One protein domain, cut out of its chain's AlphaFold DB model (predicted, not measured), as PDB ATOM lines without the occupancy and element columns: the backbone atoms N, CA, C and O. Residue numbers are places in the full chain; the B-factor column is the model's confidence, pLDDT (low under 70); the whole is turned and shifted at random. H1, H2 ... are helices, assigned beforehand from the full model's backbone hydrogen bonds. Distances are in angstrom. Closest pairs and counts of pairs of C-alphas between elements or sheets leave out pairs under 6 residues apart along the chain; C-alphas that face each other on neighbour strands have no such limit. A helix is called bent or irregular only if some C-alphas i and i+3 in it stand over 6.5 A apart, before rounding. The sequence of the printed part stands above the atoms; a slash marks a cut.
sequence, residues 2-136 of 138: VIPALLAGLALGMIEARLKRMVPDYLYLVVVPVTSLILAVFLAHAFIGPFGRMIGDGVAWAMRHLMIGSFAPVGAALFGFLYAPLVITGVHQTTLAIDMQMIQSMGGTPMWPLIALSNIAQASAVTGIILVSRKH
ATOM      1  N   VAL A   2     -48.692  19.511 -19.728       70.19
ATOM      2  CA  VAL A   2     -47.878  18.657 -18.834       70.19
ATOM      3  C   VAL A   2     -48.717  17.657 -18.017       70.19
ATOM      4  O   VAL A   2     -48.318  16.506 -17.867       70.19
ATOM      5  N   ILE A   3     -49.911  18.051 -17.552       78.50
ATOM      6  CA  ILE A   3     -50.819  17.171 -16.788       78.50
ATOM      7  C   ILE A   3     -51.251  15.933 -17.604       78.50
ATOM      8  O   ILE A   3     -51.087  14.820 -17.103       78.50
ATOM      9  N   PRO A   4     -51.720  16.064 -18.867       82.69
ATOM     10  CA  PRO A   4     -51.968  14.906 -19.727       82.69
ATOM     11  C   PRO A   4     -50.760  13.976 -19.891       82.69
ATOM     12  O   PRO A   4     -50.923  12.761 -19.836       82.69
ATOM     13  N   ALA A   5     -49.553  14.528 -20.063       84.06
ATOM     14  CA  ALA A   5     -48.337  13.736 -20.244       84.06
ATOM     15  C   ALA A   5     -47.967  12.939 -18.980       84.06
ATOM     16  O   ALA A   5     -47.612  11.766 -19.076       84.06
ATOM     17  N   LEU A   6     -48.118  13.540 -17.794       84.69
ATOM     18  CA  LEU A   6     -47.931  12.867 -16.504       84.69
ATOM     19  C   LEU A   6     -48.899  11.692 -16.327       84.69
ATOM     20  O   LEU A   6     -48.484  10.581 -16.001       84.69
ATOM     21  N   LEU A   7     -50.186  11.923 -16.590       86.69
ATOM     22  CA  LEU A   7     -51.213  10.884 -16.509       86.69
ATOM     23  C   LEU A   7     -50.979   9.768 -17.541       86.69
ATOM     24  O   LEU A   7     -51.168   8.594 -17.226       86.69
ATOM     25  N   ALA A   8     -50.524  10.113 -18.749       89.56
ATOM     26  CA  ALA A   8     -50.174   9.142 -19.783       89.56
ATOM     27  C   ALA A   8     -48.963   8.285 -19.384       89.56
ATOM     28  O   ALA A   8     -48.994   7.072 -19.575       89.56
ATOM     29  N   GLY A   9     -47.933   8.882 -18.773       90.19
ATOM     30  CA  GLY A   9     -46.775   8.150 -18.250       90.19
ATOM     31  C   GLY A   9     -47.148   7.171 -17.133       90.19
ATOM     32  O   GLY A   9     -46.702   6.025 -17.136       90.19
ATOM     33  N   LEU A  10     -48.035   7.580 -16.218       91.81
ATOM     34  CA  LEU A  10     -48.567   6.695 -15.175       91.81
ATOM     35  C   LEU A  10     -49.387   5.538 -15.761       91.81
ATOM     36  O   LEU A  10     -49.242   4.393 -15.328       91.81
ATOM     37  N   ALA A  11     -50.226   5.822 -16.761       92.38
ATOM     38  CA  ALA A  11     -50.993   4.796 -17.458       92.38
ATOM     39  C   ALA A  11     -50.072   3.797 -18.171       92.38
ATOM     40  O   ALA A  11     -50.260   2.590 -18.014       92.38
ATOM     41  N   LEU A  12     -49.045   4.281 -18.880       93.94
ATOM     42  CA  LEU A  12     -48.037   3.443 -19.530       93.94
ATOM     43  C   LEU A  12     -47.359   2.508 -18.525       93.94
ATOM     44  O   LEU A  12     -47.370   1.297 -18.731       93.94
ATOM     45  N   GLY A  13     -46.856   3.044 -17.408       92.81
ATOM     46  CA  GLY A  13     -46.199   2.235 -16.378       92.81
ATOM     47  C   GLY A  13     -47.122   1.172 -15.771       92.81
ATOM     48  O   GLY A  13     -46.703   0.041 -15.523       92.81
ATOM     49  N   MET A  14     -48.407   1.490 -15.588       93.38
ATOM     50  CA  MET A  14     -49.392   0.528 -15.082       93.38
ATOM     51  C   MET A  14     -49.712  -0.579 -16.094       93.38
ATOM     52  O   MET A  14     -49.867  -1.743 -15.712       93.38
ATOM     53  N   ILE A  15     -49.821  -0.226 -17.375       93.38
ATOM     54  CA  ILE A  15     -50.059  -1.172 -18.470       93.38
ATOM     55  C   ILE A  15     -48.851  -2.100 -18.622       93.38
ATOM     56  O   ILE A  15     -49.017  -3.320 -18.665       93.38
ATOM     57  N   GLU A  16     -47.642  -1.542 -18.621       93.00
ATOM     58  CA  GLU A  16     -46.387  -2.284 -18.724       93.00
ATOM     59  C   GLU A  16     -46.217  -3.279 -17.566       93.00
ATOM     60  O   GLU A  16     -45.964  -4.463 -17.795       93.00
ATOM     61  N   ALA A  17     -46.458  -2.843 -16.324       92.25
ATOM     62  CA  ALA A  17     -46.360  -3.703 -15.145       92.25
ATOM     63  C   ALA A  17     -47.354  -4.879 -15.169       92.25
ATOM     64  O   ALA A  17     -47.052  -5.955 -14.646       92.25
ATOM     65  N   ARG A  18     -48.540  -4.696 -15.769       92.88
ATOM     66  CA  ARG A  18     -49.531  -5.771 -15.947       92.88
ATOM     67  C   ARG A  18     -49.143  -6.722 -17.074       92.88
ATOM     68  O   ARG A  18     -49.173  -7.931 -16.862       92.88
ATOM     69  N   LEU A  19     -48.725  -6.195 -18.224       90.50
ATOM     70  CA  LEU A  19     -48.252  -6.993 -19.361       90.50
ATOM     71  C   LEU A  19     -47.057  -7.867 -18.979       90.50
ATOM     72  O   LEU A  19     -47.035  -9.047 -19.319       90.50
ATOM     73  N   LYS A  20     -46.123  -7.335 -18.184       90.19
ATOM     74  CA  LYS A  20     -44.973  -8.091 -17.671       90.19
ATOM     75  C   LYS A  20     -45.363  -9.346 -16.880       90.19
ATOM     76  O   LYS A  20     -44.600 -10.299 -16.859       90.19
ATOM     77  N   ARG A  21     -46.537  -9.374 -16.234       90.19
ATOM     78  CA  ARG A  21     -47.023 -10.559 -15.498       90.19
ATOM     79  C   ARG A  21     -47.692 -11.601 -16.395       90.19
ATOM     80  O   ARG A  21     -47.866 -12.732 -15.963       90.19
ATOM     81  N   MET A  22     -48.119 -11.209 -17.594       91.38
ATOM     82  CA  MET A  22     -48.850 -12.075 -18.525       91.38
ATOM     83  C   MET A  22     -47.946 -12.653 -19.617       91.38
ATOM     84  O   MET A  22     -48.236 -13.720 -20.149       91.38
ATOM     85  N   VAL A  23     -46.878 -11.936 -19.977       89.56
ATOM     86  CA  VAL A  23     -45.986 -12.289 -21.085       89.56
ATOM     87  C   VAL A  23     -44.801 -13.128 -20.579       89.56
ATOM     88  O   VAL A  23     -44.158 -12.720 -19.615       89.56
ATOM     89  N   PRO A  24     -44.469 -14.261 -21.229       89.31
ATOM     90  CA  PRO A  24     -43.282 -15.056 -20.906       89.31
ATOM     91  C   PRO A  24     -41.963 -14.288 -21.097       89.31
ATOM     92  O   PRO A  24     -41.838 -13.498 -22.036       89.31
ATOM     93  N   ASP A  25     -40.944 -14.584 -20.282       88.19
ATOM     94  CA  ASP A  25     -39.669 -13.839 -20.246       88.19
ATOM     95  C   ASP A  25     -38.962 -13.728 -21.608       88.19
ATOM     96  O   ASP A  25     -38.391 -12.690 -21.936       88.19
ATOM     97  N   TYR A  26     -39.052 -14.762 -22.448       89.25
ATOM     98  CA  TYR A  26     -38.424 -14.771 -23.774       89.25
ATOM     99  C   TYR A  26     -39.095 -13.824 -24.789       89.25
ATOM    100  O   TYR A  26     -38.486 -13.491 -25.802       89.25
ATOM    101  N   LEU A  27     -40.326 -13.361 -24.531       90.81
ATOM    102  CA  LEU A  27     -41.044 -12.380 -25.363       90.81
ATOM    103  C   LEU A  27     -41.054 -10.971 -24.761       90.81
ATOM    104  O   LEU A  27     -41.505 -10.029 -25.418       90.81
ATOM    105  N   TYR A  28     -40.559 -10.815 -23.534       89.56
ATOM    106  CA  TYR A  28     -40.664  -9.586 -22.753       89.56
ATOM    107  C   TYR A  28     -40.149  -8.351 -23.504       89.56
ATOM    108  O   TYR A  28     -40.867  -7.363 -23.623       89.56
ATOM    109  N   LEU A  29     -38.935  -8.427 -24.062       91.12
ATOM    110  CA  LEU A  29     -38.260  -7.283 -24.694       91.12
ATOM    111  C   LEU A  29     -38.956  -6.768 -25.962       91.12
ATOM    112  O   LEU A  29     -38.682  -5.648 -26.385       91.12
ATOM    113  N   VAL A  30     -39.838  -7.566 -26.566       91.94
ATOM    114  CA  VAL A  30     -40.514  -7.214 -27.820       91.94
ATOM    115  C   VAL A  30     -41.984  -6.912 -27.566       91.94
ATOM    116  O   VAL A  30     -42.471  -5.843 -27.919       91.94
ATOM    117  N   VAL A  31     -42.701  -7.835 -26.925       91.88
ATOM    118  CA  VAL A  31     -44.162  -7.753 -26.804       91.88
ATOM    119  C   VAL A  31     -44.573  -6.692 -25.789       91.88
ATOM    120  O   VAL A  31     -45.448  -5.879 -26.074       91.88
ATOM    121  N   VAL A  32     -43.929  -6.656 -24.620       92.69
ATOM    122  CA  VAL A  32     -44.331  -5.750 -23.536       92.69
ATOM    123  C   VAL A  32     -44.213  -4.273 -23.933       92.69
ATOM    124  O   VAL A  32     -45.237  -3.597 -23.845       92.69
ATOM    125  N   PRO A  33     -43.058  -3.758 -24.409       91.62
ATOM    126  CA  PRO A  33     -42.930  -2.338 -24.738       91.62
ATOM    127  C   PRO A  33     -43.768  -1.918 -25.952       91.62
ATOM    128  O   PRO A  33     -44.325  -0.823 -25.957       91.62
ATOM    129  N   VAL A  34     -43.912  -2.771 -26.973       94.12
ATOM    130  CA  VAL A  34     -44.715  -2.436 -28.163       94.12
ATOM    131  C   VAL A  34     -46.199  -2.374 -27.809       94.12
ATOM    132  O   VAL A  34     -46.880  -1.398 -28.133       94.12
ATOM    133  N   THR A  35     -46.714  -3.390 -27.113       93.50
ATOM    134  CA  THR A  35     -48.129  -3.433 -26.734       93.50
ATOM    135  C   THR A  35     -48.463  -2.371 -25.687       93.50
ATOM    136  O   THR A  35     -49.506  -1.724 -25.802       93.50
ATOM    137  N   SER A  36     -47.589  -2.140 -24.700       93.50
ATOM    138  CA  SER A  36     -47.826  -1.115 -23.680       93.50
ATOM    139  C   SER A  36     -47.854   0.285 -24.284       93.50
ATOM    140  O   SER A  36     -48.761   1.053 -23.967       93.50
ATOM    141  N   LEU A  37     -46.940   0.591 -25.211       93.38
ATOM    142  CA  LEU A  37     -46.883   1.887 -25.878       93.38
ATOM    143  C   LEU A  37     -48.125   2.145 -26.735       93.38
ATOM    144  O   LEU A  37     -48.726   3.209 -26.614       93.38
ATOM    145  N   ILE A  38     -48.550   1.182 -27.560       94.69
ATOM    146  CA  ILE A  38     -49.738   1.343 -28.420       94.69
ATOM    147  C   ILE A  38     -50.989   1.597 -27.571       94.69
ATOM    148  O   ILE A  38     -51.742   2.538 -27.833       94.69
ATOM    149  N   LEU A  39     -51.191   0.795 -26.520       93.31
ATOM    150  CA  LEU A  39     -52.331   0.954 -25.617       93.31
ATOM    151  C   LEU A  39     -52.273   2.284 -24.863       93.31
ATOM    152  O   LEU A  39     -53.284   2.983 -24.771       93.31
ATOM    153  N   ALA A  40     -51.099   2.656 -24.352       93.12
ATOM    154  CA  ALA A  40     -50.915   3.906 -23.630       93.12
ATOM    155  C   ALA A  40     -51.142   5.122 -24.529       93.12
ATOM    156  O   ALA A  40     -51.807   6.055 -24.099       93.12
ATOM    157  N   VAL A  41     -50.658   5.115 -25.774       92.31
ATOM    158  CA  VAL A  41     -50.861   6.212 -26.735       92.31
ATOM    159  C   VAL A  41     -52.335   6.352 -27.105       92.31
ATOM    160  O   VAL A  41     -52.849   7.474 -27.134       92.31
ATOM    161  N   PHE A  42     -53.029   5.236 -27.340       93.69
ATOM    162  CA  PHE A  42     -54.466   5.250 -27.604       93.69
ATOM    163  C   PHE A  42     -55.240   5.837 -26.417       93.69
ATOM    164  O   PHE A  42     -55.998   6.792 -26.584       93.69
ATOM    165  N   LEU A  43     -54.991   5.339 -25.201       92.62
ATOM    166  CA  LEU A  43     -55.598   5.866 -23.972       92.62
ATOM    167  C   LEU A  43     -55.236   7.340 -23.738       92.62
ATOM    168  O   LEU A  43     -56.097   8.127 -23.328       92.62
ATOM    169  N   ALA A  44     -53.991   7.719 -24.038       90.50
ATOM    170  CA  ALA A  44     -53.479   9.075 -23.910       90.50
ATOM    171  C   ALA A  44     -54.294  10.063 -24.746       90.50
ATOM    172  O   ALA A  44     -54.662  11.124 -24.253       90.50
ATOM    173  N   HIS A  45     -54.619   9.713 -25.988       89.56
ATOM    174  CA  HIS A  45     -55.345  10.606 -26.890       89.56
ATOM    175  C   HIS A  45     -56.862  10.517 -26.721       89.56
ATOM    176  O   HIS A  45     -57.533  11.548 -26.733       89.56
ATOM    177  N   ALA A  46     -57.400   9.310 -26.532       90.88
ATOM    178  CA  ALA A  46     -58.840   9.088 -26.464       90.88
ATOM    179  C   ALA A  46     -59.461   9.609 -25.158       90.88
ATOM    180  O   ALA A  46     -60.539  10.197 -25.187       90.88
ATOM    181  N   PHE A  47     -58.782   9.427 -24.018       90.25
ATOM    182  CA  PHE A  47     -59.367   9.707 -22.700       90.25
ATOM    183  C   PHE A  47     -58.518  10.656 -21.857       90.25
ATOM    184  O   PHE A  47     -59.011  11.681 -21.381       90.25
ATOM    185  N   ILE A  48     -57.232  10.347 -21.686       89.81
ATOM    186  CA  ILE A  48     -56.359  11.073 -20.752       89.81
ATOM    187  C   ILE A  48     -56.112  12.509 -21.227       89.81
ATOM    188  O   ILE A  48     -56.047  13.425 -20.414       89.81
ATOM    189  N   GLY A  49     -56.010  12.733 -22.535       86.12
ATOM    190  CA  GLY A  49     -55.802  14.043 -23.142       86.12
ATOM    191  C   GLY A  49     -56.955  15.008 -22.857       86.12
ATOM    192  O   GLY A  49     -56.717  16.076 -22.287       86.12
ATOM    193  N   PRO A  50     -58.206  14.669 -23.226       86.75
ATOM    194  CA  PRO A  50     -59.386  15.455 -22.861       86.75
ATOM    195  C   PRO A  50     -59.523  15.668 -21.349       86.75
ATOM    196  O   PRO A  50     -59.700  16.801 -20.906       86.75
ATOM    197  N   PHE A  51     -59.364  14.610 -20.550       88.12
ATOM    198  CA  PHE A  51     -59.535  14.692 -19.098       88.12
ATOM    199  C   PHE A  51     -58.452  15.545 -18.425       88.12
ATOM    200  O   PHE A  51     -58.740  16.412 -17.602       88.12
ATOM    201  N   GLY A  52     -57.194  15.360 -18.824       85.25
ATOM    202  CA  GLY A  52     -56.062  16.133 -18.323       85.25
ATOM    203  C   GLY A  52     -56.129  17.609 -18.717       85.25
ATOM    204  O   GLY A  52     -55.659  18.453 -17.955       85.25
ATOM    205  N   ARG A  53     -56.741  17.943 -19.865       83.06
ATOM    206  CA  ARG A  53     -57.051  19.338 -20.225       83.06
ATOM    207  C   ARG A  53     -58.112  19.928 -19.306       83.06
ATOM    208  O   ARG A  53     -57.872  20.991 -18.756       83.06
ATOM    209  N   MET A  54     -59.202  19.205 -19.052       85.69
ATOM    210  CA  MET A  54     -60.262  19.662 -18.146       85.69
ATOM    211  C   MET A  54     -59.735  19.945 -16.729       85.69
ATOM    212  O   MET A  54     -60.055  20.978 -16.143       85.69
ATOM    213  N   ILE A  55     -58.870  19.071 -16.199       85.12
ATOM    214  CA  ILE A  55     -58.175  19.317 -14.924       85.12
ATOM    215  C   ILE A  55     -57.292  20.564 -15.024       85.12
ATOM    216  O   ILE A  55     -57.334  21.421 -14.143       85.12
ATOM    217  N   GLY A  56     -56.496  20.670 -16.091       81.69
ATOM    218  CA  GLY A  56     -55.624  21.819 -16.319       81.69
ATOM    219  C   GLY A  56     -56.386  23.144 -16.353       81.69
ATOM    220  O   GLY A  56     -55.956  24.109 -15.724       81.69
ATOM    221  N   ASP A  57     -57.536  23.181 -17.015       83.44
ATOM    222  CA  ASP A  57     -58.382  24.370 -17.103       83.44
ATOM    223  C   ASP A  57     -58.972  24.742 -15.735       83.44
ATOM    224  O   ASP A  57     -59.002  25.919 -15.375       83.44
ATOM    225  N   GLY A  58     -59.346  23.751 -14.916       84.75
ATOM    226  CA  GLY A  58     -59.758  23.973 -13.527       84.75
ATOM    227  C   GLY A  58     -58.642  24.564 -12.656       84.75
ATOM    228  O   GLY A  58     -58.870  25.516 -11.907       84.75
ATOM    229  N   VAL A  59     -57.413  24.056 -12.794       82.44
ATOM    230  CA  VAL A  59     -56.237  24.603 -12.095       82.44
ATOM    231  C   VAL A  59     -55.955  26.038 -12.546       82.44
ATOM    232  O   VAL A  59     -55.746  26.915 -11.707       82.44
ATOM    233  N   ALA A  60     -56.007  26.311 -13.853       80.19
ATOM    234  CA  ALA A  60     -55.830  27.657 -14.392       80.19
ATOM    235  C   ALA A  60     -56.911  28.624 -13.878       80.19
ATOM    236  O   ALA A  60     -56.596  29.752 -13.494       80.19
ATOM    237  N   TRP A  61     -58.168  28.177 -13.792       82.69
ATOM    238  CA  TRP A  61     -59.273  28.962 -13.239       82.69
ATOM    239  C   TRP A  61     -59.071  29.308 -11.757       82.69
ATOM    240  O   TRP A  61     -59.293  30.459 -11.360       82.69
ATOM    241  N   ALA A  62     -58.611  28.348 -10.948       82.06
ATOM    242  CA  ALA A  62     -58.328  28.560  -9.529       82.06
ATOM    243  C   ALA A  62     -57.166  29.544  -9.328       82.06
ATOM    244  O   ALA A  62     -57.275  30.494  -8.550       82.06
ATOM    245  N   MET A  63     -56.079  29.372 -10.085       77.69
ATOM    246  CA  MET A  63     -54.932  30.284 -10.047       77.69
ATOM    247  C   MET A  63     -55.299  31.690 -10.522       77.69
ATOM    248  O   MET A  63     -54.872  32.671  -9.919       77.69
ATOM    249  N   ARG A  64     -56.155  31.816 -11.541       77.44
ATOM    250  CA  ARG A  64     -56.671  33.114 -11.990       77.44
ATOM    251  C   ARG A  64     -57.418  33.845 -10.875       77.44
ATOM    252  O   ARG A  64     -57.174  35.029 -10.664       77.44
ATOM    253  N   HIS A  65     -58.295  33.158 -10.143       79.50
ATOM    254  CA  HIS A  65     -59.008  33.768  -9.017       79.50
ATOM    255  C   HIS A  65     -58.063  34.171  -7.885       79.50
ATOM    256  O   HIS A  65     -58.229  35.243  -7.305       79.50
ATOM    257  N   LEU A  66     -57.053  33.343  -7.611       77.50
ATOM    258  CA  LEU A  66     -56.096  33.583  -6.537       77.50
ATOM    259  C   LEU A  66     -55.112  34.720  -6.847       77.50
ATOM    260  O   LEU A  66     -54.727  35.446  -5.938       77.50
ATOM    261  N   MET A  67     -54.702  34.877  -8.109       73.94
ATOM    262  CA  MET A  67     -53.613  35.786  -8.497       73.94
ATOM    263  C   MET A  67     -54.068  37.042  -9.246       73.94
ATOM    264  O   MET A  67     -53.311  38.002  -9.316       73.94
ATOM    265  N   ILE A  68     -55.273  37.044  -9.822       72.69
ATOM    266  CA  ILE A  68     -55.801  38.153 -10.642       72.69
ATOM    267  C   ILE A  68     -57.172  38.634 -10.117       72.69
ATOM    268  O   ILE A  68     -57.654  39.695 -10.502       72.69
ATOM    269  N   GLY A  69     -57.816  37.873  -9.224       75.00
ATOM    270  CA  GLY A  69     -59.091  38.247  -8.609       75.00
ATOM    271  C   GLY A  69     -58.970  39.306  -7.505       75.00
ATOM    272  O   GLY A  69     -57.904  39.855  -7.239       75.00
ATOM    273  N   SER A  70     -60.071  39.556  -6.792       75.25
ATOM    274  CA  SER A  70     -60.133  40.513  -5.671       75.25
ATOM    275  C   SER A  70     -59.169  40.194  -4.519       75.25
ATOM    276  O   SER A  70     -58.772  41.092  -3.782       75.25
ATOM    277  N   PHE A  71     -58.759  38.932  -4.383       76.75
ATOM    278  CA  PHE A  71     -57.801  38.462  -3.377       76.75
ATOM    279  C   PHE A  71     -56.356  38.384  -3.893       76.75
ATOM    280  O   PHE A  71     -55.490  37.872  -3.180       76.75
ATOM    281  N   ALA A  72     -56.074  38.910  -5.090       77.00
ATOM    282  CA  ALA A  72     -54.755  38.865  -5.721       77.00
ATOM    283  C   ALA A  72     -53.585  39.268  -4.802       77.00
ATOM    284  O   ALA A  72     -52.591  38.543  -4.792       77.00
ATOM    285  N   PRO A  73     -53.669  40.335  -3.976       81.31
ATOM    286  CA  PRO A  73     -52.565  40.699  -3.083       81.31
ATOM    287  C   PRO A  73     -52.265  39.622  -2.034       81.31
ATOM    288  O   PRO A  73     -51.106  39.334  -1.749       81.31
ATOM    289  N   VAL A  74     -53.308  38.992  -1.486       84.19
ATOM    290  CA  VAL A  74     -53.181  37.938  -0.469       84.19
ATOM    291  C   VAL A  74     -52.655  36.653  -1.102       84.19
ATOM    292  O   VAL A  74     -51.734  36.039  -0.570       84.19
ATOM    293  N   GLY A  75     -53.196  36.269  -2.262       82.88
ATOM    294  CA  GLY A  75     -52.738  35.096  -3.003       82.88
ATOM    295  C   GLY A  75     -51.286  35.225  -3.460       82.88
ATOM    296  O   GLY A  75     -50.508  34.283  -3.312       82.88
ATOM    297  N   ALA A  76     -50.895  36.410  -3.935       83.38
ATOM    298  CA  ALA A  76     -49.524  36.711  -4.325       83.38
ATOM    299  C   ALA A  76     -48.557  36.697  -3.133       83.38
ATOM    300  O   ALA A  76     -47.480  36.110  -3.231       83.38
ATOM    301  N   ALA A  77     -48.947  37.291  -2.001       84.19
ATOM    302  CA  ALA A  77     -48.138  37.287  -0.784       84.19
ATOM    303  C   ALA A  77     -47.942  35.865  -0.237       84.19
ATOM    304  O   ALA A  77     -46.820  35.475   0.085       84.19
ATOM    305  N   LEU A  78     -49.014  35.069  -0.186       86.44
ATOM    306  CA  LEU A  78     -48.958  33.685   0.278       86.44
ATOM    307  C   LEU A  78     -48.094  32.818  -0.644       86.44
ATOM    308  O   LEU A  78     -47.252  32.062  -0.163       86.44
ATOM    309  N   PHE A  79     -48.266  32.952  -1.962       84.81
ATOM    310  CA  PHE A  79     -47.450  32.232  -2.935       84.81
ATOM    311  C   PHE A  79     -45.972  32.618  -2.821       84.81
ATOM    312  O   PHE A  79     -45.127  31.735  -2.719       84.81
ATOM    313  N   GLY A  80     -45.653  33.916  -2.771       85.94
ATOM    314  CA  GLY A  80     -44.276  34.395  -2.622       85.94
ATOM    315  C   GLY A  80     -43.609  33.907  -1.333       85.94
ATOM    316  O   GLY A  80     -42.442  33.523  -1.355       85.94
ATOM    317  N   PHE A  81     -44.359  33.844  -0.230       86.00
ATOM    318  CA  PHE A  81     -43.870  33.315   1.044       86.00
ATOM    319  C   PHE A  81     -43.615  31.800   0.999       86.00
ATOM    320  O   PHE A  81     -42.563  31.332   1.431       86.00
ATOM    321  N   LEU A  82     -44.557  31.026   0.452       87.31
ATOM    322  CA  LEU A  82     -44.450  29.565   0.370       87.31
ATOM    323  C   LEU A  82     -43.489  29.089  -0.726       87.31
ATOM    324  O   LEU A  82     -43.020  27.950  -0.669       87.31
ATOM    325  N   TYR A  83     -43.164  29.940  -1.699       86.38
ATOM    326  CA  TYR A  83     -42.276  29.585  -2.800       86.38
ATOM    327  C   TYR A  83     -40.877  29.193  -2.311       86.38
ATOM    328  O   TYR A  83     -40.351  28.172  -2.745       86.38
ATOM    329  N   ALA A  84     -40.288  29.931  -1.365       85.56
ATOM    330  CA  ALA A  84     -38.949  29.622  -0.857       85.56
ATOM    331  C   ALA A  84     -38.854  28.210  -0.222       85.56
ATOM    332  O   ALA A  84     -37.992  27.435  -0.642       85.56
ATOM    333  N   PRO A  85     -39.759  27.795   0.689       87.12
ATOM    334  CA  PRO A  85     -39.843  26.403   1.142       87.12
ATOM    335  C   PRO A  85     -40.080  25.382   0.016       87.12
ATOM    336  O   PRO A  85     -39.459  24.318   0.005       87.12
ATOM    337  N   LEU A  86     -40.944  25.693  -0.956       87.19
ATOM    338  CA  LEU A  86     -41.215  24.802  -2.092       87.19
ATOM    339  C   LEU A  86     -39.972  24.570  -2.960       87.19
ATOM    340  O   LEU A  86     -39.775  23.458  -3.458       87.19
ATOM    341  N   VAL A  87     -39.113  25.582  -3.107       87.31
ATOM    342  CA  VAL A  87     -37.832  25.455  -3.811       87.31
ATOM    343  C   VAL A  87     -36.909  24.472  -3.097       87.31
ATOM    344  O   VAL A  87     -36.362  23.589  -3.754       87.31
ATOM    345  N   ILE A  88     -36.819  24.544  -1.764       88.38
ATOM    346  CA  ILE A  88     -35.997  23.625  -0.952       88.38
ATOM    347  C   ILE A  88     -36.441  22.168  -1.151       88.38
ATOM    348  O   ILE A  88     -35.608  21.277  -1.284       88.38
ATOM    349  N   THR A  89     -37.753  21.921  -1.215       89.69
ATOM    350  CA  THR A  89     -38.299  20.567  -1.444       89.69
ATOM    351  C   THR A  89     -38.200  20.087  -2.897       89.69
ATOM    352  O   THR A  89     -38.500  18.931  -3.178       89.69
ATOM    353  N   GLY A  90     -37.840  20.960  -3.843       81.94
ATOM    354  CA  GLY A  90     -37.821  20.647  -5.278       81.94
ATOM    355  C   GLY A  90     -39.203  20.569  -5.945       81.94
ATOM    356  O   GLY A  90     -39.288  20.565  -7.171       81.94
ATOM    357  N   VAL A  91     -40.297  20.588  -5.176       83.31
ATOM    358  CA  VAL A  91     -41.671  20.483  -5.703       83.31
ATOM    359  C   VAL A  91     -42.056  21.695  -6.555       83.31
ATOM    360  O   VAL A  91     -42.929  21.583  -7.407       83.31
ATOM    361  N   HIS A  92     -41.361  22.830  -6.431       85.38
ATOM    362  CA  HIS A  92     -41.569  23.991  -7.305       85.38
ATOM    363  C   HIS A  92     -41.499  23.659  -8.811       85.38
ATOM    364  O   HIS A  92     -42.155  24.322  -9.599       85.38
ATOM    365  N   GLN A  93     -40.815  22.591  -9.239       82.62
ATOM    366  CA  GLN A  93     -40.815  22.172 -10.647       82.62
ATOM    367  C   GLN A  93     -42.228  21.858 -11.180       82.62
ATOM    368  O   GLN A  93     -42.489  21.989 -12.379       82.62
ATOM    369  N   THR A  94     -43.178  21.497 -10.308       76.56
ATOM    370  CA  THR A  94     -44.578  21.299 -10.703       76.56
ATOM    371  C   THR A  94     -45.287  22.610 -11.049       76.56
ATOM    372  O   THR A  94     -46.283  22.570 -11.769       76.56
ATOM    373  N   THR A  95     -44.794  23.775 -10.604       79.50
ATOM    374  CA  THR A  95     -45.393  25.072 -10.970       79.50
ATOM    375  C   THR A  95     -45.216  25.372 -12.453       79.50
ATOM    376  O   THR A  95     -46.111  25.956 -13.050       79.50
ATOM    377  N   LEU A  96     -44.164  24.856 -13.100       82.19
ATOM    378  CA  LEU A  96     -43.989  24.975 -14.553       82.19
ATOM    379  C   LEU A  96     -45.135  24.320 -15.335       82.19
ATOM    380  O   LEU A  96     -45.549  24.822 -16.379       82.19
ATOM    381  N   ALA A  97     -45.679  23.210 -14.833       79.94
ATOM    382  CA  ALA A  97     -46.835  22.562 -15.451       79.94
ATOM    383  C   ALA A  97     -48.074  23.467 -15.419       79.94
ATOM    384  O   ALA A  97     -48.833  23.514 -16.392       79.94
ATOM    385  N   ILE A  98     -48.250  24.185 -14.307       80.38
ATOM    386  CA  ILE A  98     -49.334  25.144 -14.081       80.38
ATOM    387  C   ILE A  98     -49.122  26.383 -14.952       80.38
ATOM    388  O   ILE A  98     -50.041  26.780 -15.662       80.38
ATOM    389  N   ASP A  99     -47.908  26.932 -14.983       84.31
ATOM    390  CA  ASP A  99     -47.542  28.086 -15.807       84.31
ATOM    391  C   ASP A  99     -47.815  27.839 -17.285       84.31
ATOM    392  O   ASP A  99     -48.444  28.658 -17.950       84.31
ATOM    393  N   MET A 100     -47.409  26.678 -17.799       83.88
ATOM    394  CA  MET A 100     -47.655  26.313 -19.194       83.88
ATOM    395  C   MET A 100     -49.148  26.180 -19.501       83.88
ATOM    396  O   MET A 100     -49.581  26.501 -20.608       83.88
ATOM    397  N   GLN A 101     -49.952  25.731 -18.535       81.00
ATOM    398  CA  GLN A 101     -51.404  25.686 -18.682       81.00
ATOM    399  C   GLN A 101     -52.021  27.092 -18.633       81.00
ATOM    400  O   GLN A 101     -52.889  27.411 -19.441       81.00
ATOM    401  N   MET A 102     -51.540  27.956 -17.736       81.19
ATOM    402  CA  MET A 102     -51.971  29.350 -17.631       81.19
ATOM    403  C   MET A 102     -51.624  30.145 -18.892       81.19
ATOM    404  O   MET A 102     -52.478  30.861 -19.399       81.19
ATOM    405  N   ILE A 103     -50.431  29.956 -19.461       84.88
ATOM    406  CA  ILE A 103     -50.030  30.564 -20.737       84.88
ATOM    407  C   ILE A 103     -50.961  30.112 -21.869       84.88
ATOM    408  O   ILE A 103     -51.403  30.936 -22.663       84.88
ATOM    409  N   GLN A 104     -51.308  28.824 -21.924       81.00
ATOM    410  CA  GLN A 104     -52.227  28.295 -22.939       81.00
ATOM    411  C   GLN A 104     -53.652  28.837 -22.796       81.00
ATOM    412  O   GLN A 104     -54.325  29.042 -23.801       81.00
ATOM    413  N   SER A 105     -54.109  29.067 -21.565       78.69
ATOM    414  CA  SER A 105     -55.471  29.526 -21.281       78.69
ATOM    415  C   SER A 105     -55.623  31.055 -21.321       78.69
ATOM    416  O   SER A 105     -56.665  31.557 -21.731       78.69
ATOM    417  N   MET A 106     -54.598  31.803 -20.901       77.06
ATOM    418  CA  MET A 106     -54.668  33.250 -20.638       77.06
ATOM    419  C   MET A 106     -53.619  34.074 -21.399       77.06
ATOM    420  O   MET A 106     -53.595  35.295 -21.260       77.06
ATOM    421  N   GLY A 107     -52.736  33.443 -22.176       81.06
ATOM    422  CA  GLY A 107     -51.666  34.120 -22.921       81.06
ATOM    423  C   GLY A 107     -50.450  34.524 -22.077       81.06
ATOM    424  O   GLY A 107     -49.481  35.043 -22.622       81.06
ATOM    425  N   GLY A 108     -50.463  34.270 -20.763       81.25
ATOM    426  CA  GLY A 108     -49.357  34.581 -19.856       81.25
ATOM    427  C   GLY A 108     -49.551  34.018 -18.446       81.25
ATOM    428  O   GLY A 108     -50.626  33.521 -18.107       81.25
ATOM    429  N   THR A 109     -48.505  34.104 -17.617       85.38
ATOM    430  CA  THR A 109     -48.539  33.709 -16.198       85.38
ATOM    431  C   THR A 109     -48.053  34.849 -15.287       85.38
ATOM    432  O   THR A 109     -46.961  35.382 -15.501       85.38
ATOM    433  N   PRO A 110     -48.817  35.233 -14.246       79.62
ATOM    434  CA  PRO A 110     -48.367  36.173 -13.220       79.62
ATOM    435  C   PRO A 110     -47.340  35.552 -12.256       79.62
ATOM    436  O   PRO A 110     -46.762  36.261 -11.436       79.62
ATOM    437  N   MET A 111     -47.097  34.240 -12.334       83.44
ATOM    438  CA  MET A 111     -46.229  33.519 -11.405       83.44
ATOM    439  C   MET A 111     -44.746  33.834 -11.621       83.44
ATOM    440  O   MET A 111     -44.014  33.992 -10.650       83.44
ATOM    441  N   TRP A 112     -44.297  34.005 -12.868       87.12
ATOM    442  CA  TRP A 112     -42.882  34.269 -13.164       87.12
ATOM    443  C   TRP A 112     -42.363  35.592 -12.584       87.12
ATOM    444  O   TRP A 112     -41.305  35.567 -11.952       87.12
ATOM    445  N   PRO A 113     -43.082  36.731 -12.702       87.69
ATOM    446  CA  PRO A 113     -42.697  37.952 -11.997       87.69
ATOM    447  C   PRO A 113     -42.615  37.768 -10.476       87.69
ATOM    448  O   PRO A 113     -41.670  38.247  -9.853       87.69
ATOM    449  N   LEU A 114     -43.560  37.040  -9.870       86.81
ATOM    450  CA  LEU A 114     -43.538  36.750  -8.429       86.81
ATOM    451  C   LEU A 114     -42.314  35.921  -8.027       86.81
ATOM    452  O   LEU A 114     -41.657  36.229  -7.032       86.81
ATOM    453  N   ILE A 115     -41.991  34.888  -8.805       88.44
ATOM    454  CA  ILE A 115     -40.812  34.043  -8.592       88.44
ATOM    455  C   ILE A 115     -39.532  34.880  -8.692       88.44
ATOM    456  O   ILE A 115     -38.652  34.767  -7.837       88.44
ATOM    457  N   ALA A 116     -39.438  35.760  -9.694       89.94
ATOM    458  CA  ALA A 116     -38.300  36.658  -9.855       89.94
ATOM    459  C   ALA A 116     -38.126  37.578  -8.635       89.94
ATOM    460  O   ALA A 116     -37.024  37.678  -8.093       89.94
ATOM    461  N   LEU A 117     -39.214  38.186  -8.149       90.19
ATOM    462  CA  LEU A 117     -39.197  39.022  -6.945       90.19
ATOM    463  C   LEU A 117     -38.790  38.230  -5.693       90.19
ATOM    464  O   LEU A 117     -37.983  38.718  -4.903       90.19
ATOM    465  N   SER A 118     -39.279  36.997  -5.536       89.25
ATOM    466  CA  SER A 118     -38.859  36.106  -4.446       89.25
ATOM    467  C   SER A 118     -37.353  35.823  -4.488       89.25
ATOM    468  O   SER A 118     -36.677  35.907  -3.463       89.25
ATOM    469  N   ASN A 119     -36.794  35.529  -5.666       90.88
ATOM    470  CA  ASN A 119     -35.361  35.262  -5.808       90.88
ATOM    471  C   ASN A 119     -34.511  36.506  -5.498       90.88
ATOM    472  O   ASN A 119     -33.483  36.397  -4.829       90.88
ATOM    473  N   ILE A 120     -34.959  37.694  -5.920       93.38
ATOM    474  CA  ILE A 120     -34.307  38.970  -5.580       93.38
ATOM    475  C   ILE A 120     -34.339  39.209  -4.066       93.38
ATOM    476  O   ILE A 120     -33.332  39.628  -3.490       93.38
ATOM    477  N   ALA A 121     -35.461  38.915  -3.404       91.38
ATOM    478  CA  ALA A 121     -35.586  39.050  -1.956       91.38
ATOM    479  C   ALA A 121     -34.630  38.100  -1.213       91.38
ATOM    480  O   ALA A 121     -33.935  38.531  -0.293       91.38
ATOM    481  N   GLN A 122     -34.523  36.842  -1.652       91.06
ATOM    482  CA  GLN A 122     -33.574  35.875  -1.087       91.06
ATOM    483  C   GLN A 122     -32.116  36.320  -1.281       91.06
ATOM    484  O   GLN A 122     -31.340  36.315  -0.326       91.06
ATOM    485  N   ALA A 123     -31.748  36.786  -2.480       93.06
ATOM    486  CA  ALA A 123     -30.406  37.310  -2.753       93.06
ATOM    487  C   ALA A 123     -30.080  38.550  -1.898       93.06
ATOM    488  O   ALA A 123     -28.969  38.693  -1.377       93.06
ATOM    489  N   SER A 124     -31.067  39.428  -1.704       94.38
ATOM    490  CA  SER A 124     -30.943  40.630  -0.873       94.38
ATOM    491  C   SER A 124     -30.778  40.284   0.611       94.38
ATOM    492  O   SER A 124     -29.939  40.880   1.286       94.38
ATOM    493  N   ALA A 125     -31.504  39.279   1.113       92.62
ATOM    494  CA  ALA A 125     -31.359  38.783   2.482       92.62
ATOM    495  C   ALA A 125     -29.949  38.222   2.737       92.62
ATOM    496  O   ALA A 125     -29.309  38.586   3.724       92.62
ATOM    497  N   VAL A 126     -29.424  37.410   1.810       93.00
ATOM    498  CA  VAL A 126     -28.049  36.887   1.889       93.00
ATOM    499  C   VAL A 126     -27.027  38.026   1.880       93.00
ATOM    500  O   VAL A 126     -26.117  38.046   2.708       93.00
ATOM    501  N   THR A 127     -27.202  39.013   0.999       94.12
ATOM    502  CA  THR A 127     -26.320  40.189   0.936       94.12
ATOM    503  C   THR A 127     -26.331  40.969   2.255       94.12
ATOM    504  O   THR A 127     -25.272  41.348   2.753       94.12
ATOM    505  N   GLY A 128     -27.504  41.160   2.867       94.12
ATOM    506  CA  GLY A 128     -27.637  41.811   4.173       94.12
ATOM    507  C   GLY A 128     -26.892  41.072   5.288       94.12
ATOM    508  O   GLY A 128     -26.167  41.701   6.059       94.12
ATOM    509  N   ILE A 129     -26.995  39.740   5.334       92.88
ATOM    510  CA  ILE A 129     -26.250  38.918   6.300       92.88
ATOM    511  C   ILE A 129     -24.739  39.039   6.089       92.88
ATOM    512  O   ILE A 129     -24.007  39.186   7.065       92.88
ATOM    513  N   ILE A 130     -24.258  39.045   4.842       93.44
ATOM    514  CA  ILE A 130     -22.829  39.230   4.543       93.44
ATOM    515  C   ILE A 130     -22.329  40.582   5.073       93.44
ATOM    516  O   ILE A 130     -21.269  40.640   5.695       93.44
ATOM    517  N   LEU A 131     -23.087  41.663   4.863       93.25
ATOM    518  CA  LEU A 131     -22.716  43.001   5.336       93.25
ATOM    519  C   LEU A 131     -22.685  43.086   6.870       93.25
ATOM    520  O   LEU A 131     -21.735  43.630   7.431       93.25
ATOM    521  N   VAL A 132     -23.687  42.519   7.552       92.50
ATOM    522  CA  VAL A 132     -23.748  42.500   9.024       92.50
ATOM    523  C   VAL A 132     -22.652  41.611   9.616       92.50
ATOM    524  O   VAL A 132     -21.970  42.026  10.549       92.50
ATOM    525  N   SER A 133     -22.443  40.417   9.059       85.62
ATOM    526  CA  SER A 133     -21.434  39.469   9.544       85.62
ATOM    527  C   SER A 133     -20.010  39.987   9.356       85.62
ATOM    528  O   SER A 133     -19.161  39.715  10.200       85.62
ATOM    529  N   ARG A 134     -19.738  40.748   8.288       74.56
ATOM    530  CA  ARG A 134     -18.439  41.407   8.088       74.56
ATOM    531  C   ARG A 134     -18.144  42.440   9.169       74.56
ATOM    532  O   ARG A 134     -17.037  42.464   9.676       74.56
ATOM    533  N   LYS A 135     -19.152  43.215   9.572       65.06
ATOM    534  CA  LYS A 135     -19.030  44.239  10.619       65.06
ATOM    535  C   LYS A 135     -18.866  43.669  12.040       65.06
ATOM    536  O   LYS A 135     -18.617  44.430  12.962       65.06
ATOM    537  N   HIS A 136     -19.102  42.369  12.234       59.88
ATOM    538  CA  HIS A 136     -19.000  41.698  13.537       59.88
ATOM    539  C   HIS A 136     -17.703  40.883  13.704       59.88
ATOM    540  O   HIS A 136     -17.371  40.505  14.819       59.88
TER     541      HIS A 136
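AT A GLANCE: This is residues 2 to 136 of the 138 residues of the protein "PTS trehalose transporter subunit IIBC" of Escherichia coli (UniProt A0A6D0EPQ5). A long kinked helix, H2, makes the backbone of a flat, stretched-out model: H1 folds back beside mainly its part before the kink as a helical hairpin, and the short helix H4 packs across its part after the kink. At the far end of H2 the chain turns into H3, and H5 crosses H3 and runs outward as an arm, whose residues 123 to 134, with residues 135 and 136 after them, stick out free. The printed part has 135 residues with five named helices, H1 H2 H3 H4 H5 in that order, and no named strand; the class is all helix, with mostly crossed packing. The whole is only just extended, close to loose, with a radius of gyration of the C-alphas of 21.8 A, and it spans 71 by 41 by 18 A.

IN THESE COORDINATES: Find C-alpha 2 at (-47.878, 18.657, -18.834), where H1 begins; H1 takes residues 2 to 22 and is 30.7 A long from first to last C-alpha. After a link of two residues, at C-alpha 25 (-39.669, -13.839, -20.246), H2 begins; it takes residues 25 to 68, 44 residues and 55.3 A, and is the longest helix. H2 has a kink of 47 degrees near residue 49, and it is irregular: C-alphas 26 and 29 are 7.5 A apart. H3 takes residues 72 to 88 and has a length of 24.6 A, with a kink of 30 degrees near residue 82; it is neither bent nor irregular, but only just: C-alphas 81 and 84 are 6.4 A apart. H4 takes residues 93 to 106 and has a length of 20.4 A. H5 takes residues 111 to 134 and has a length of 34.8 A, ending at C-alpha 134 (-18.439, 41.407, 8.088).

HOW THE PARTS SIT: Begin with H2, the hub, which touches H1, H3 and H4. H1 and H2 are a hairpin: they touch with 34 pairs of C-alphas within 8 A, at a shallow tilt of 26 degrees, opposite ways, and their closest C-alphas, those of Pro 4 and Gly 52, are 4.5 A apart. Look next at residues 56 to 60 of H2, which alone touch H4; the closest C-alphas are those of Ala 60 and Met 102, 5.3 A apart, and the tilt is steep at 64 degrees, the same way. H4 also touches residues 2 to 3 of H1, where the closest C-alphas, those of Val 2 and Ala 97, are 5.3 A apart. H2 and H3 touch only at the corner by their link, with the C-alphas of Leu 66 and Gly 75 closest at 5.1 A. H3 and H4 are near each other, with 5 pairs of C-alphas within 10 A. With its residues 114 to 118 alone, H5 touches H3 at a steep tilt of 61 degrees, the same way; the closest C-alphas are those of Gly 80 and Ser 118, 6.0 A apart. H4 and H5 are close but not clearly touching, with the C-alphas of Asp 99 and Met 111 closest at 7.1 A. H1 is apart from H3 and from H5. In H5 every O i to N i+4 pair is within hydrogen-bond range; in H1 15 of 17 are, in H2 33 of 40, in H3 11 of 13 and in H4 8 of 10.

THE WHOLE: Look for the two C-alphas farthest apart, those of Pro 24 and Lys 135, at 71.4 A. Without the free residues 123 to 136, the body of 121 residues spans 59 by 30 by 17 A. The printed part has no cut, and its four links are tight. The mean pLDDT of the printed part is 86.2, and residues 135 to 136 are under 70.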